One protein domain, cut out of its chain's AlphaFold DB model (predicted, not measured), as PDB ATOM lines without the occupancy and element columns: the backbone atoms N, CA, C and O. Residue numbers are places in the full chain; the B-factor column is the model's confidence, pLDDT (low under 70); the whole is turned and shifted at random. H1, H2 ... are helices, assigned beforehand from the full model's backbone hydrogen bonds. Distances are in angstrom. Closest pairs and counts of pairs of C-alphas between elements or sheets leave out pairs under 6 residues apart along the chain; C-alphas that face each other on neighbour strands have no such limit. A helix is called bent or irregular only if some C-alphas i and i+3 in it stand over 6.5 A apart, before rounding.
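This is residues 24 to 119 of the 224 residues of an uncharacterized protein of Piromyces sp. (strain E2) (UniProt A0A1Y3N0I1). One long helix, H7, runs along most of the length of a rod; the short helices H4 and H3 pack on its residues 93 to 100 and 103 to 110, and H2, near H7, packs on H4 with its residues 43 to 46. H1 and H6 pack together at the end of the rod where H7 begins. The printed part has 96 residues with seven named helices, H1 to H7 in chain order, and no named strand: the class is all helix. It is only just compact, close to loose, with a radius of gyration of the C-alphas of 14.5 A and spans of 50 by 24 by 19 A.

H1, residues 25 to 31, begins at C-alpha 25 (137.558, 119.838, 179.726). H2, residues 34 to 47, measures 18.0 A and is irregular, with C-alphas 42 and 45 7.8 A apart. H3 holds residues 55 to 61, H4 65 to 72 and H5 74 to 77. H6, residues 85 to 91, is only just irregular, with C-alphas 86 and 89 6.6 A apart. H7, residues 93 to 119, measures 39.1 A and ends at C-alpha 119 (168.067, 136.416, 194.890).

H1 touches H6 at a steep tilt of 53 degrees, closest at the C-alphas of Phe 28 and Ser 86, 5.7 A. H2, with residues 43 to 46 alone, touches H4 about perpendicular at 76 degrees; the C-alphas of Cys 46 and Cys 67 are closest, 5.3 A. H3 touches residues 103 to 110 of H7, closest at the C-alphas of Cys 59 and Cys 107, 5.8 A. H4 touches residues 93 to 100 of H7, closest at the C-alphas of Tyr 71 and Val 96, 5.7 A. H1 and H7 are apart. Every O i to N i+4 pair is within hydrogen-bond range in H4 and H7, against 2 of 3 in H1, 7 of 10 in H2, 2 of 3 in H3 and 1 of 3 in H6, where 2 of 4 O i to N i+3 pairs are; H5 is too short for an i+4 pair.

The C-alphas of Gly 83 and Thr 119, the two farthest apart, are 50.0 A apart. The printed part has no cut and no long link. Its mean pLDDT is 78.8, with residue 83, residues 85 to 90 and residues 114 to 119 under 70.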
ATOM      1  N   ASP A  24     136.483 123.679 181.795       71.62
ATOM      2  CA  ASP A  24     136.166 122.335 182.263       71.62
ATOM      3  C   ASP A  24     136.164 121.368 181.073       71.62
ATOM      4  O   ASP A  24     135.133 121.080 180.461       71.62
ATOM      5  N   PHE A  25     137.353 120.854 180.754       70.25
ATOM      6  CA  PHE A  25     137.558 119.838 179.726       70.25
ATOM      7  C   PHE A  25     136.707 118.575 179.946       70.25
ATOM      8  O   PHE A  25     136.383 117.896 178.971       70.25
ATOM      9  N   ALA A  26     136.320 118.244 181.185       70.38
ATOM     10  CA  ALA A  26     135.526 117.055 181.487       70.38
ATOM     11  C   ALA A  26     134.035 117.267 181.178       70.38
ATOM     12  O   ALA A  26     133.403 116.376 180.604       70.38
ATOM     13  N   LYS A  27     133.483 118.447 181.491       70.75
ATOM     14  CA  LYS A  27     132.141 118.863 181.047       70.75
ATOM     15  C   LYS A  27     132.101 119.053 179.530       70.75
ATOM     16  O   LYS A  27     131.253 118.471 178.857       70.75
ATOM     17  N   PHE A  28     133.081 119.763 178.972       76.75
ATOM     18  CA  PHE A  28     133.238 119.948 177.529       76.75
ATOM     19  C   PHE A  28     133.231 118.622 176.750       76.75
ATOM     20  O   PHE A  28     132.478 118.457 175.788       76.75
ATOM     21  N   SER A  29     134.026 117.642 177.193       72.06
ATOM     22  CA  SER A  29     134.150 116.346 176.515       72.06
ATOM     23  C   SER A  29     132.868 115.506 176.541       72.06
ATOM     24  O   SER A  29     132.767 114.546 175.774       72.06
ATOM     25  N   LYS A  30     131.882 115.858 177.377       73.19
ATOM     26  CA  LYS A  30     130.546 115.246 177.383       73.19
ATOM     27  C   LYS A  30     129.574 115.986 176.467       73.19
ATOM     28  O   LYS A  30     128.932 115.338 175.649       73.19
ATOM     29  N   ASP A  31     129.525 117.313 176.564       72.00
ATOM     30  CA  ASP A  31     128.472 118.121 175.933       72.00
ATOM     31  C   ASP A  31     128.744 118.477 174.458       72.00
ATOM     32  O   ASP A  31     127.823 118.822 173.721       72.00
ATOM     33  N   ALA A  32     130.003 118.442 174.011       76.06
ATOM     34  CA  ALA A  32     130.372 118.859 172.658       76.06
ATOM     35  C   ALA A  32     130.168 117.770 171.584       76.06
ATOM     36  O   ALA A  32     130.309 116.569 171.844       76.06
ATOM     37  N   ASN A  33     129.936 118.202 170.339       81.44
ATOM     38  CA  ASN A  33     130.007 117.346 169.150       81.44
ATOM     39  C   ASN A  33     131.469 116.927 168.842       81.44
ATOM     40  O   ASN A  33     132.415 117.584 169.287       81.44
ATOM     41  N   SER A  34     131.669 115.851 168.074       82.81
ATOM     42  CA  SER A  34     132.990 115.330 167.680       82.81
ATOM     43  C   SER A  34     133.873 116.371 166.994       82.81
ATOM     44  O   SER A  34     135.047 116.485 167.337       82.81
ATOM     45  N   ASP A  35     133.308 117.167 166.086       83.19
ATOM     46  CA  ASP A  35     134.054 118.171 165.315       83.19
ATOM     47  C   ASP A  35     134.553 119.306 166.218       83.19
ATOM     48  O   ASP A  35     135.717 119.701 166.170       83.19
ATOM     49  N   CYS A  36     133.707 119.739 167.154       82.56
ATOM     50  CA  CYS A  36     134.083 120.699 168.184       82.56
ATOM     51  C   CYS A  36     135.180 120.156 169.120       82.56
ATOM     52  O   CYS A  36     136.113 120.881 169.462       82.56
ATOM     53  N   LYS A  37     135.134 118.867 169.501       82.94
ATOM     54  CA  LYS A  37     136.228 118.220 170.260       82.94
ATOM     55  C   LYS A  37     137.526 118.195 169.463       82.94
ATOM     56  O   LYS A  37     138.581 118.449 170.037       82.94
ATOM     57  N   ALA A  38     137.461 117.922 168.161       84.44
ATOM     58  CA  ALA A  38     138.631 117.945 167.293       84.44
ATOM     59  C   ALA A  38     139.252 119.349 167.203       84.44
ATOM     60  O   ALA A  38     140.473 119.469 167.268       84.44
ATOM     61  N   ASP A  39     138.440 120.405 167.113       84.50
ATOM     62  CA  ASP A  39     138.930 121.787 167.090       84.50
ATOM     63  C   ASP A  39     139.490 122.241 168.441       84.50
ATOM     64  O   ASP A  39     140.628 122.706 168.500       84.50
ATOM     65  N   VAL A  40     138.770 122.028 169.547       83.94
ATOM     66  CA  VAL A  40     139.277 122.369 170.888       83.94
ATOM     67  C   VAL A  40     140.557 121.599 171.213       83.94
ATOM     68  O   VAL A  40     141.472 122.189 171.778       83.94
ATOM     69  N   ASN A  41     140.695 120.336 170.799       83.94
ATOM     70  CA  ASN A  41     141.931 119.574 171.006       83.94
ATOM     71  C   ASN A  41     143.148 120.182 170.281       83.94
ATOM     72  O   ASN A  41     144.248 120.122 170.826       83.94
ATOM     73  N   LYS A  42     142.979 120.830 169.115       84.62
ATOM     74  CA  LYS A  42     144.077 121.551 168.424       84.62
ATOM     75  C   LYS A  42     144.581 122.759 169.221       84.62
ATOM     76  O   LYS A  42     145.730 123.160 169.057       84.62
ATOM     77  N   TYR A  43     143.727 123.336 170.068       84.81
ATOM     78  CA  TYR A  43     144.012 124.531 170.869       84.81
ATOM     79  C   TYR A  43     144.017 124.261 172.382       84.81
ATOM     80  O   TYR A  43     144.121 125.201 173.168       84.81
ATOM     81  N   ALA A  44     143.958 122.995 172.811       82.69
ATOM     82  CA  ALA A  44     143.844 122.624 174.220       82.69
ATOM     83  C   ALA A  44     145.009 123.180 175.052       82.69
ATOM     84  O   ALA A  44     144.795 123.711 176.140       82.69
ATOM     85  N   ASP A  45     146.228 123.182 174.507       82.75
ATOM     86  CA  ASP A  45     147.394 123.756 175.182       82.75
ATOM     87  C   ASP A  45     147.319 125.282 175.383       82.75
ATOM     88  O   ASP A  45     147.977 125.806 176.284       82.75
ATOM     89  N   CYS A  46     146.496 125.988 174.597       83.69
ATOM     90  CA  CYS A  46     146.180 127.411 174.765       83.69
ATOM     91  C   CYS A  46     145.073 127.655 175.811       83.69
ATOM     92  O   CYS A  46     144.875 128.789 176.249       83.69
ATOM     93  N   LEU A  47     144.352 126.606 176.212       81.31
ATOM     94  CA  LEU A  47     143.248 126.629 177.179       81.31
ATOM     95  C   LEU A  47     143.637 126.025 178.541       81.31
ATOM     96  O   LEU A  47     142.838 126.015 179.476       81.31
ATOM     97  N   ILE A  48     144.873 125.533 178.669       81.75
ATOM     98  CA  ILE A  48     145.444 125.050 179.927       81.75
ATOM     99  C   ILE A  48     146.133 126.213 180.647       81.75
ATOM    100  O   ILE A  48     147.139 126.762 180.188       81.75
ATOM    101  N   LYS A  49     145.603 126.566 181.822       80.75
ATOM    102  CA  LYS A  49     146.179 127.587 182.702       80.75
ATOM    103  C   LYS A  49     147.568 127.142 183.195       80.75
ATOM    104  O   LYS A  49     147.674 126.049 183.747       80.75
ATOM    105  N   PRO A  50     148.617 127.978 183.077       79.12
ATOM    106  CA  PRO A  50     149.956 127.624 183.541       79.12
ATOM    107  C   PRO A  50     149.985 127.492 185.071       79.12
ATOM    108  O   PRO A  50     149.485 128.371 185.781       79.12
ATOM    109  N   THR A  51     150.602 126.425 185.580       80.62
ATOM    110  CA  THR A  51     150.806 126.182 187.019       80.62
ATOM    111  C   THR A  51     152.259 126.453 187.410       80.62
ATOM    112  O   THR A  51     153.113 126.647 186.549       80.62
ATOM    113  N   SER A  52     152.590 126.449 188.704       75.31
ATOM    114  CA  SER A  52     153.974 126.659 189.159       75.31
ATOM    115  C   SER A  52     154.957 125.578 188.696       75.31
ATOM    116  O   SER A  52     156.145 125.874 188.589       75.31
ATOM    117  N   GLY A  53     154.491 124.353 188.424       76.00
ATOM    118  CA  GLY A  53     155.345 123.239 187.995       76.00
ATOM    119  C   GLY A  53     155.726 123.291 186.513       76.00
ATOM    120  O   GLY A  53     156.863 122.991 186.163       76.00
ATOM    121  N   ASP A  54     154.803 123.725 185.652       80.62
ATOM    122  CA  ASP A  54     154.937 123.687 184.189       80.62
ATOM    123  C   ASP A  54     155.012 125.081 183.533       80.62
ATOM    124  O   ASP A  54     155.057 125.199 182.303       80.62
ATOM    125  N   TYR A  55     155.089 126.156 184.333       82.31
ATOM    126  CA  TYR A  55     155.031 127.536 183.836       82.31
ATOM    127  C   TYR A  55     156.055 127.831 182.728       82.31
ATOM    128  O   TYR A  55     155.739 128.551 181.786       82.31
ATOM    129  N   LYS A  56     157.275 127.279 182.789       82.25
ATOM    130  CA  LYS A  56     158.319 127.540 181.777       82.25
ATOM    131  C   LYS A  56     157.957 127.026 180.389       82.25
ATOM    132  O   LYS A  56     158.393 127.619 179.403       82.25
ATOM    133  N   GLU A  57     157.187 125.950 180.310       85.50
ATOM    134  CA  GLU A  57     156.776 125.328 179.054       85.50
ATOM    135  C   GLU A  57     155.438 125.905 178.603       85.50
ATOM    136  O   GLU A  57     155.356 126.478 177.515       85.50
ATOM    137  N   ARG A  58     154.432 125.925 179.488       84.00
ATOM    138  CA  ARG A  58     153.121 126.524 179.198       84.00
ATOM    139  C   ARG A  58     153.229 127.983 178.772       84.00
ATOM    140  O   ARG A  58     152.626 128.373 177.780       84.00
ATOM    141  N   CYS A  59     154.065 128.790 179.426       85.69
ATOM    142  CA  CYS A  59     154.245 130.195 179.055       85.69
ATOM    143  C   CYS A  59     155.035 130.421 177.757       85.69
ATOM    144  O   CYS A  59     155.056 131.554 177.272       85.69
ATOM    145  N   LYS A  60     155.684 129.391 177.192       87.94
ATOM    146  CA  LYS A  60     156.166 129.420 175.801       87.94
ATOM    147  C   LYS A  60     155.013 129.119 174.846       87.94
ATOM    148  O   LYS A  60     154.816 129.876 173.905       87.94
ATOM    149  N   VAL A  61     154.217 128.082 175.128       87.25
ATOM    150  CA  VAL A  61     153.078 127.681 174.284       87.25
ATOM    151  C   VAL A  61     152.016 128.781 174.200       87.25
ATOM    152  O   VAL A  61     151.644 129.176 173.101       87.25
ATOM    153  N   ILE A  62     151.626 129.384 175.324       86.12
ATOM    154  CA  ILE A  62     150.670 130.508 175.402       86.12
ATOM    155  C   ILE A  62     151.141 131.733 174.593       86.12
ATOM    156  O   ILE A  62     150.323 132.515 174.117       86.12
ATOM    157  N   LYS A  63     152.458 131.894 174.405       85.88
ATOM    158  CA  LYS A  63     153.069 132.960 173.590       85.88
ATOM    159  C   LYS A  63     153.386 132.541 172.154       85.88
ATOM    160  O   LYS A  63     153.981 133.327 171.421       85.88
ATOM    161  N   SER A  64     153.040 131.319 171.757       88.81
ATOM    162  CA  SER A  64     153.196 130.874 170.375       88.81
ATOM    163  C   SER A  64     152.285 131.669 169.441       88.81
ATOM    164  O   SER A  64     151.236 132.182 169.846       88.81
ATOM    165  N   ASP A  65     152.651 131.711 168.163       88.75
ATOM    166  CA  ASP A  65     151.788 132.210 167.090       88.75
ATOM    167  C   ASP A  65     150.415 131.522 167.091       88.75
ATOM    168  O   ASP A  65     149.399 132.181 166.891       88.75
ATOM    169  N   THR A  66     150.374 130.211 167.354       87.38
ATOM    170  CA  THR A  66     149.144 129.408 167.385       87.38
ATOM    171  C   THR A  66     148.176 129.911 168.451       87.38
ATOM    172  O   THR A  66     147.035 130.239 168.129       87.38
ATOM    173  N   CYS A  67     148.637 130.051 169.698       86.62
ATOM    174  CA  CYS A  67     147.787 130.564 170.772       86.62
ATOM    175  C   CYS A  67     147.485 132.057 170.604       86.62
ATOM    176  O   CYS A  67     146.370 132.481 170.873       86.62
ATOM    177  N   THR A  68     148.421 132.856 170.086       86.81
ATOM    178  CA  THR A  68     148.184 134.288 169.827       86.81
ATOM    179  C   THR A  68     147.092 134.501 168.772       86.81
ATOM    180  O   THR A  68     146.206 135.330 168.970       86.81
ATOM    181  N   LYS A  69     147.104 133.716 167.685       87.12
ATOM    182  CA  LYS A  69     146.051 133.722 166.655       87.12
ATOM    183  C   LYS A  69     144.718 133.234 167.214       87.12
ATOM    184  O   LYS A  69     143.704 133.881 166.974       87.12
ATOM    185  N   PHE A  70     144.737 132.160 168.004       88.12
ATOM    186  CA  PHE A  70     143.559 131.667 168.713       88.12
ATOM    187  C   PHE A  70     142.939 132.751 169.610       88.12
ATOM    188  O   PHE A  70     141.765 133.064 169.450       88.12
ATOM    189  N   TYR A  71     143.722 133.401 170.480       85.69
ATOM    190  CA  TYR A  71     143.196 134.448 171.360       85.69
ATOM    191  C   TYR A  71     142.677 135.674 170.589       85.69
ATOM    192  O   TYR A  71     141.734 136.328 171.024       85.69
ATOM    193  N   GLY A  72     143.264 135.980 169.429       85.00
ATOM    194  CA  GLY A  72     142.807 137.070 168.570       85.00
ATOM    195  C   GLY A  72     141.530 136.779 167.772       85.00
ATOM    196  O   GLY A  72     140.970 137.717 167.206       85.00
ATOM    197  N   ASN A  73     141.088 135.515 167.654       84.94
ATOM    198  CA  ASN A  73     139.950 135.141 166.801       84.94
ATOM    199  C   ASN A  73     139.346 133.750 167.123       84.94
ATOM    200  O   ASN A  73     139.122 132.945 166.220       84.94
ATOM    201  N   ALA A  74     139.094 133.439 168.400       82.25
ATOM    202  CA  ALA A  74     138.713 132.086 168.838       82.25
ATOM    203  C   ALA A  74     137.484 131.511 168.105       82.25
ATOM    204  O   ALA A  74     137.481 130.330 167.773       82.25
ATOM    205  N   ASP A  75     136.496 132.351 167.784       82.25
ATOM    206  CA  ASP A  75     135.290 131.997 167.016       82.25
ATOM    207  C   ASP A  75     135.623 131.355 165.659       82.25
ATOM    208  O   ASP A  75     135.172 130.253 165.347       82.25
ATOM    209  N   LYS A  76     136.559 131.955 164.915       84.12
ATOM    210  CA  LYS A  76     137.036 131.439 163.625       84.12
ATOM    211  C   LYS A  76     137.762 130.093 163.740       84.12
ATOM    212  O   LYS A  76     137.785 129.334 162.774       84.12
ATOM    213  N   TYR A  77     138.389 129.815 164.883       83.75
ATOM    214  CA  TYR A  77     139.167 128.593 165.118       83.75
ATOM    215  C   TYR A  77     138.374 127.482 165.820       83.75
ATOM    216  O   TYR A  77     138.814 126.334 165.805       83.75
ATOM    217  N   LEU A  78     137.216 127.812 166.399       83.31
ATOM    218  CA  LEU A  78     136.268 126.900 167.044       83.31
ATOM    219  C   LEU A  78     134.884 126.990 166.377       83.31
ATOM    220  O   LEU A  78     133.856 126.894 167.048       83.31
ATOM    221  N   SER A  79     134.838 127.174 165.056       81.88
ATOM    222  CA  SER A  79     133.588 127.392 164.313       81.88
ATOM    223  C   SER A  79     132.592 126.234 164.459       81.88
ATOM    224  O   SER A  79     131.385 126.457 164.512       81.88
ATOM    225  N   HIS A  80     133.074 124.997 164.618       82.62
ATOM    226  CA  HIS A  80     132.232 123.819 164.866       82.62
ATOM    227  C   HIS A  80     131.705 123.717 166.312       82.62
ATOM    228  O   HIS A  80     130.919 122.821 166.616       82.62
ATOM    229  N   CYS A  81     132.125 124.613 167.212       78.00
ATOM    230  CA  CYS A  81     131.653 124.700 168.597       78.00
ATOM    231  C   CYS A  81     130.540 125.737 168.812       78.00
ATOM    232  O   CYS A  81     130.006 125.831 169.922       78.00
ATOM    233  N   ILE A  82     130.183 126.508 167.780       72.19
ATOM    234  CA  ILE A  82     129.103 127.497 167.838       72.19
ATOM    235  C   ILE A  82     127.790 126.786 168.205       72.19
ATOM    236  O   ILE A  82     127.356 125.861 167.521       72.19
ATOM    237  N   GLY A  83     127.170 127.208 169.310       67.81
ATOM    238  CA  GLY A  83     125.937 126.619 169.850       67.81
ATOM    239  C   GLY A  83     126.126 125.647 171.024       67.81
ATOM    240  O   GLY A  83     125.145 125.308 171.679       67.81
ATOM    241  N   SER A  84     127.355 125.236 171.360       70.62
ATOM    242  CA  SER A  84     127.619 124.442 172.570       70.62
ATOM    243  C   SER A  84     127.841 125.360 173.778       70.62
ATOM    244  O   SER A  84     128.894 125.985 173.877       70.62
ATOM    245  N   GLU A  85     126.886 125.438 174.720       69.56
ATOM    246  CA  GLU A  85     126.961 126.322 175.911       69.56
ATOM    247  C   GLU A  85     128.315 126.266 176.639       69.56
ATOM    248  O   GLU A  85     128.882 127.302 177.004       69.56
ATOM    249  N   SER A  86     128.857 125.052 176.788       65.88
ATOM    250  CA  SER A  86     130.135 124.759 177.447       65.88
ATOM    251  C   SER A  86     131.355 125.387 176.751       65.88
ATOM    252  O   SER A  86     132.422 125.457 177.357       65.88
ATOM    253  N   VAL A  87     131.215 125.869 175.509       68.94
ATOM    254  CA  VAL A  87     132.275 126.524 174.718       68.94
ATOM    255  C   VAL A  87     131.898 127.940 174.291       68.94
ATOM    256  O   VAL A  87     132.786 128.777 174.192       68.94
ATOM    257  N   THR A  88     130.614 128.270 174.118       68.12
ATOM    258  CA  THR A  88     130.152 129.632 173.777       68.12
ATOM    259  C   THR A  88     130.706 130.683 174.750       68.12
ATOM    260  O   THR A  88     131.154 131.751 174.335       68.12
ATOM    261  N   SER A  89     130.770 130.350 176.045       68.44
ATOM    262  CA  SER A  89     131.366 131.217 177.077       68.44
ATOM    263  C   SER A  89     132.888 131.388 176.944       68.44
ATOM    264  O   SER A  89     133.428 132.387 177.408       68.44
ATOM    265  N   LEU A  90     133.579 130.424 176.330       66.38
ATOM    266  CA  LEU A  90     135.021 130.453 176.074       66.38
ATOM    267  C   LEU A  90     135.358 131.135 174.740       66.38
ATOM    268  O   LEU A  90     136.411 131.746 174.633       66.38
ATOM    269  N   ILE A  91     134.480 131.026 173.739       72.88
ATOM    270  CA  ILE A  91     134.638 131.606 172.396       72.88
ATOM    271  C   ILE A  91     134.387 133.120 172.406       72.88
ATOM    272  O   ILE A  91     134.964 133.845 171.594       72.88
ATOM    273  N   ASN A  92     133.556 133.604 173.337       77.06
ATOM    274  CA  ASN A  92     133.231 135.021 173.475       77.06
ATOM    275  C   ASN A  92     134.517 135.879 173.584       77.06
ATOM    276  O   ASN A  92     135.290 135.688 174.529       77.06
ATOM    277  N   PRO A  93     134.746 136.845 172.671       73.88
ATOM    278  CA  PRO A  93     136.015 137.564 172.559       73.88
ATOM    279  C   PRO A  93     136.430 138.308 173.835       73.88
ATOM    280  O   PRO A  93     137.627 138.401 174.113       73.88
ATOM    281  N   GLU A  94     135.485 138.783 174.656       75.31
ATOM    282  CA  GLU A  94     135.818 139.390 175.953       75.31
ATOM    283  C   GLU A  94     136.456 138.374 176.907       75.31
ATOM    284  O   GLU A  94     137.465 138.665 177.552       75.31
ATOM    285  N   LYS A  95     135.904 137.155 176.960       77.50
ATOM    286  CA  LYS A  95     136.389 136.071 177.825       77.50
ATOM    287  C   LYS A  95     137.709 135.502 177.326       77.50
ATOM    288  O   LYS A  95     138.584 135.216 178.139       77.50
ATOM    289  N   VAL A  96     137.901 135.424 176.010       79.88
ATOM    290  CA  VAL A  96     139.182 135.056 175.389       79.88
ATOM    291  C   VAL A  96     140.283 136.065 175.748       79.88
ATOM    292  O   VAL A  96     141.379 135.670 176.154       79.88
ATOM    293  N   ALA A  97     139.997 137.366 175.646       80.31
ATOM    294  CA  ALA A  97     140.947 138.426 175.984       80.31
ATOM    295  C   ALA A  97     141.260 138.471 177.492       80.31
ATOM    296  O   ALA A  97     142.416 138.655 177.888       80.31
ATOM    297  N   GLU A  98     140.253 138.257 178.344       80.62
ATOM    298  CA  GLU A  98     140.414 138.108 179.794       80.62
ATOM    299  C   GLU A  98     141.308 136.900 180.131       80.62
ATOM    300  O   GLU A  98     142.281 137.047 180.875       80.62
ATOM    301  N   LEU A  99     141.077 135.748 179.490       80.31
ATOM    302  CA  LEU A  99     141.885 134.532 179.638       80.31
ATOM    303  C   LEU A  99     143.350 134.757 179.228       80.31
ATOM    304  O   LEU A  99     144.266 134.429 179.984       80.31
ATOM    305  N   GLN A 100     143.590 135.376 178.066       82.75
ATOM    306  CA  GLN A 100     144.937 135.705 177.585       82.75
ATOM    307  C   GLN A 100     145.678 136.631 178.565       82.75
ATOM    308  O   GLN A 100     146.873 136.444 178.839       82.75
ATOM    309  N   LYS A 101     144.976 137.629 179.114       84.00
ATOM    310  CA  LYS A 101     145.506 138.572 180.107       84.00
ATOM    311  C   LYS A 101     145.852 137.859 181.414       84.00
ATOM    312  O   LYS A 101     146.956 138.054 181.932       84.00
ATOM    313  N   ASP A 102     144.973 136.995 181.909       83.62
ATOM    314  CA  ASP A 102     145.194 136.190 183.113       83.62
ATOM    315  C   ASP A 102     146.372 135.231 182.966       83.62
ATOM    316  O   ASP A 102     147.228 135.159 183.851       83.62
ATOM    317  N   TYR A 103     146.475 134.543 181.831       83.69
ATOM    318  CA  TYR A 103     147.561 133.603 181.567       83.69
ATOM    319  C   TYR A 103     148.894 134.348 181.445       83.69
ATOM    320  O   TYR A 103     149.891 133.960 182.056       83.69
ATOM    321  N   THR A 104     148.903 135.497 180.763       84.12
ATOM    322  CA  THR A 104     150.068 136.394 180.699       84.12
ATOM    323  C   THR A 104     150.485 136.893 182.088       84.12
ATOM    324  O   THR A 104     151.682 136.969 182.385       84.12
ATOM    325  N   ASN A 105     149.527 137.206 182.963       84.31
ATOM    326  CA  ASN A 105     149.790 137.640 184.335       84.31
ATOM    327  C   ASN A 105     150.304 136.499 185.224       84.31
ATOM    328  O   ASN A 105     151.252 136.710 185.983       84.31
ATOM    329  N   ALA A 106     149.753 135.289 185.103       80.44
ATOM    330  CA  ALA A 106     150.260 134.094 185.776       80.44
ATOM    331  C   ALA A 106     151.715 133.807 185.365       80.44
ATOM    332  O   ALA A 106     152.591 133.666 186.220       80.44
ATOM    333  N   CYS A 107     152.008 133.859 184.063       82.50
ATOM    334  CA  CYS A 107     153.357 133.712 183.521       82.50
ATOM    335  C   CYS A 107     154.363 134.743 184.057       82.50
ATOM    336  O   CYS A 107     155.527 134.404 184.280       82.50
ATOM    337  N   LYS A 108     153.938 135.996 184.278       83.50
ATOM    338  CA  LYS A 108     154.767 137.017 184.942       83.50
ATOM    339  C   LYS A 108     154.988 136.662 186.416       83.50
ATOM    340  O   LYS A 108     156.136 136.528 186.828       83.50
ATOM    341  N   LYS A 109     153.913 136.394 187.170       83.38
ATOM    342  CA  LYS A 109     153.971 136.046 188.604       83.38
ATOM    343  C   LYS A 109     154.927 134.885 188.896       83.38
ATOM    344  O   LYS A 109     155.752 135.011 189.797       83.38
ATOM    345  N   PHE A 110     154.866 133.787 188.138       80.88
ATOM    346  CA  PHE A 110     155.768 132.645 188.351       80.88
ATOM    347  C   PHE A 110     157.227 132.961 187.980       80.88
ATOM    348  O   PHE A 110     158.139 132.585 188.715       80.88
ATOM    349  N   LYS A 111     157.465 133.735 186.910       80.00
ATOM    350  CA  LYS A 111     158.814 134.202 186.546       80.00
ATOM    351  C   LYS A 111     159.430 135.102 187.626       80.00
ATOM    352  O   LYS A 111     160.613 134.965 187.937       80.00
ATOM    353  N   ASP A 112     158.638 136.000 188.203       76.81
ATOM    354  CA  ASP A 112     159.094 136.918 189.251       76.81
ATOM    355  C   ASP A 112     159.298 136.195 190.595       76.81
ATOM    356  O   ASP A 112     160.242 136.509 191.326       76.81
ATOM    357  N   ALA A 113     158.481 135.178 190.895       72.06
ATOM    358  CA  ALA A 113     158.654 134.309 192.059       72.06
ATOM    359  C   ALA A 113     159.956 133.488 191.989       72.06
ATOM    360  O   ALA A 113     160.696 133.443 192.978       72.06
ATOM    361  N   GLU A 114     160.293 132.909 190.828       68.81
ATOM    362  CA  GLU A 114     161.580 132.222 190.628       68.81
ATOM    363  C   GLU A 114     162.750 133.193 190.860       68.81
ATOM    364  O   GLU A 114     163.604 132.947 191.714       68.81
ATOM    365  N   LYS A 115     162.729 134.362 190.203       64.38
ATOM    366  CA  LYS A 115     163.785 135.383 190.328       64.38
ATOM    367  C   LYS A 115     163.977 135.872 191.773       64.38
ATOM    368  O   LYS A 115     165.112 136.062 192.221       64.38
ATOM    369  N   LYS A 116     162.887 136.065 192.527       59.56
ATOM    370  CA  LYS A 116     162.929 136.471 193.944       59.56
ATOM    371  C   LYS A 116     163.520 135.375 194.842       59.56
ATOM    372  O   LYS A 116     164.273 135.685 195.767       59.56
ATOM    373  N   THR A 117     163.237 134.110 194.536       58.16
ATOM    374  CA  THR A 117     163.776 132.959 195.273       58.16
ATOM    375  C   THR A 117     165.291 132.853 195.069       58.16
ATOM    376  O   THR A 117     166.031 132.843 196.050       58.16
ATOM    377  N   THR A 118     165.779 132.930 193.823       52.59
ATOM    378  CA  THR A 118     167.225 132.910 193.510       52.59
ATOM    379  C   THR A 118     168.009 134.045 194.185       52.59
ATOM    380  O   THR A 118     169.143 133.848 194.626       52.59
ATOM    381  N   THR A 119     167.408 135.236 194.295       48.97
ATOM    382  CA  THR A 119     168.067 136.416 194.890       48.97
ATOM    383  C   THR A 119     168.254 136.275 196.407       48.97
ATOM    384  O   THR A 119     169.200 136.819 196.965       48.97
TER     385      THR A 119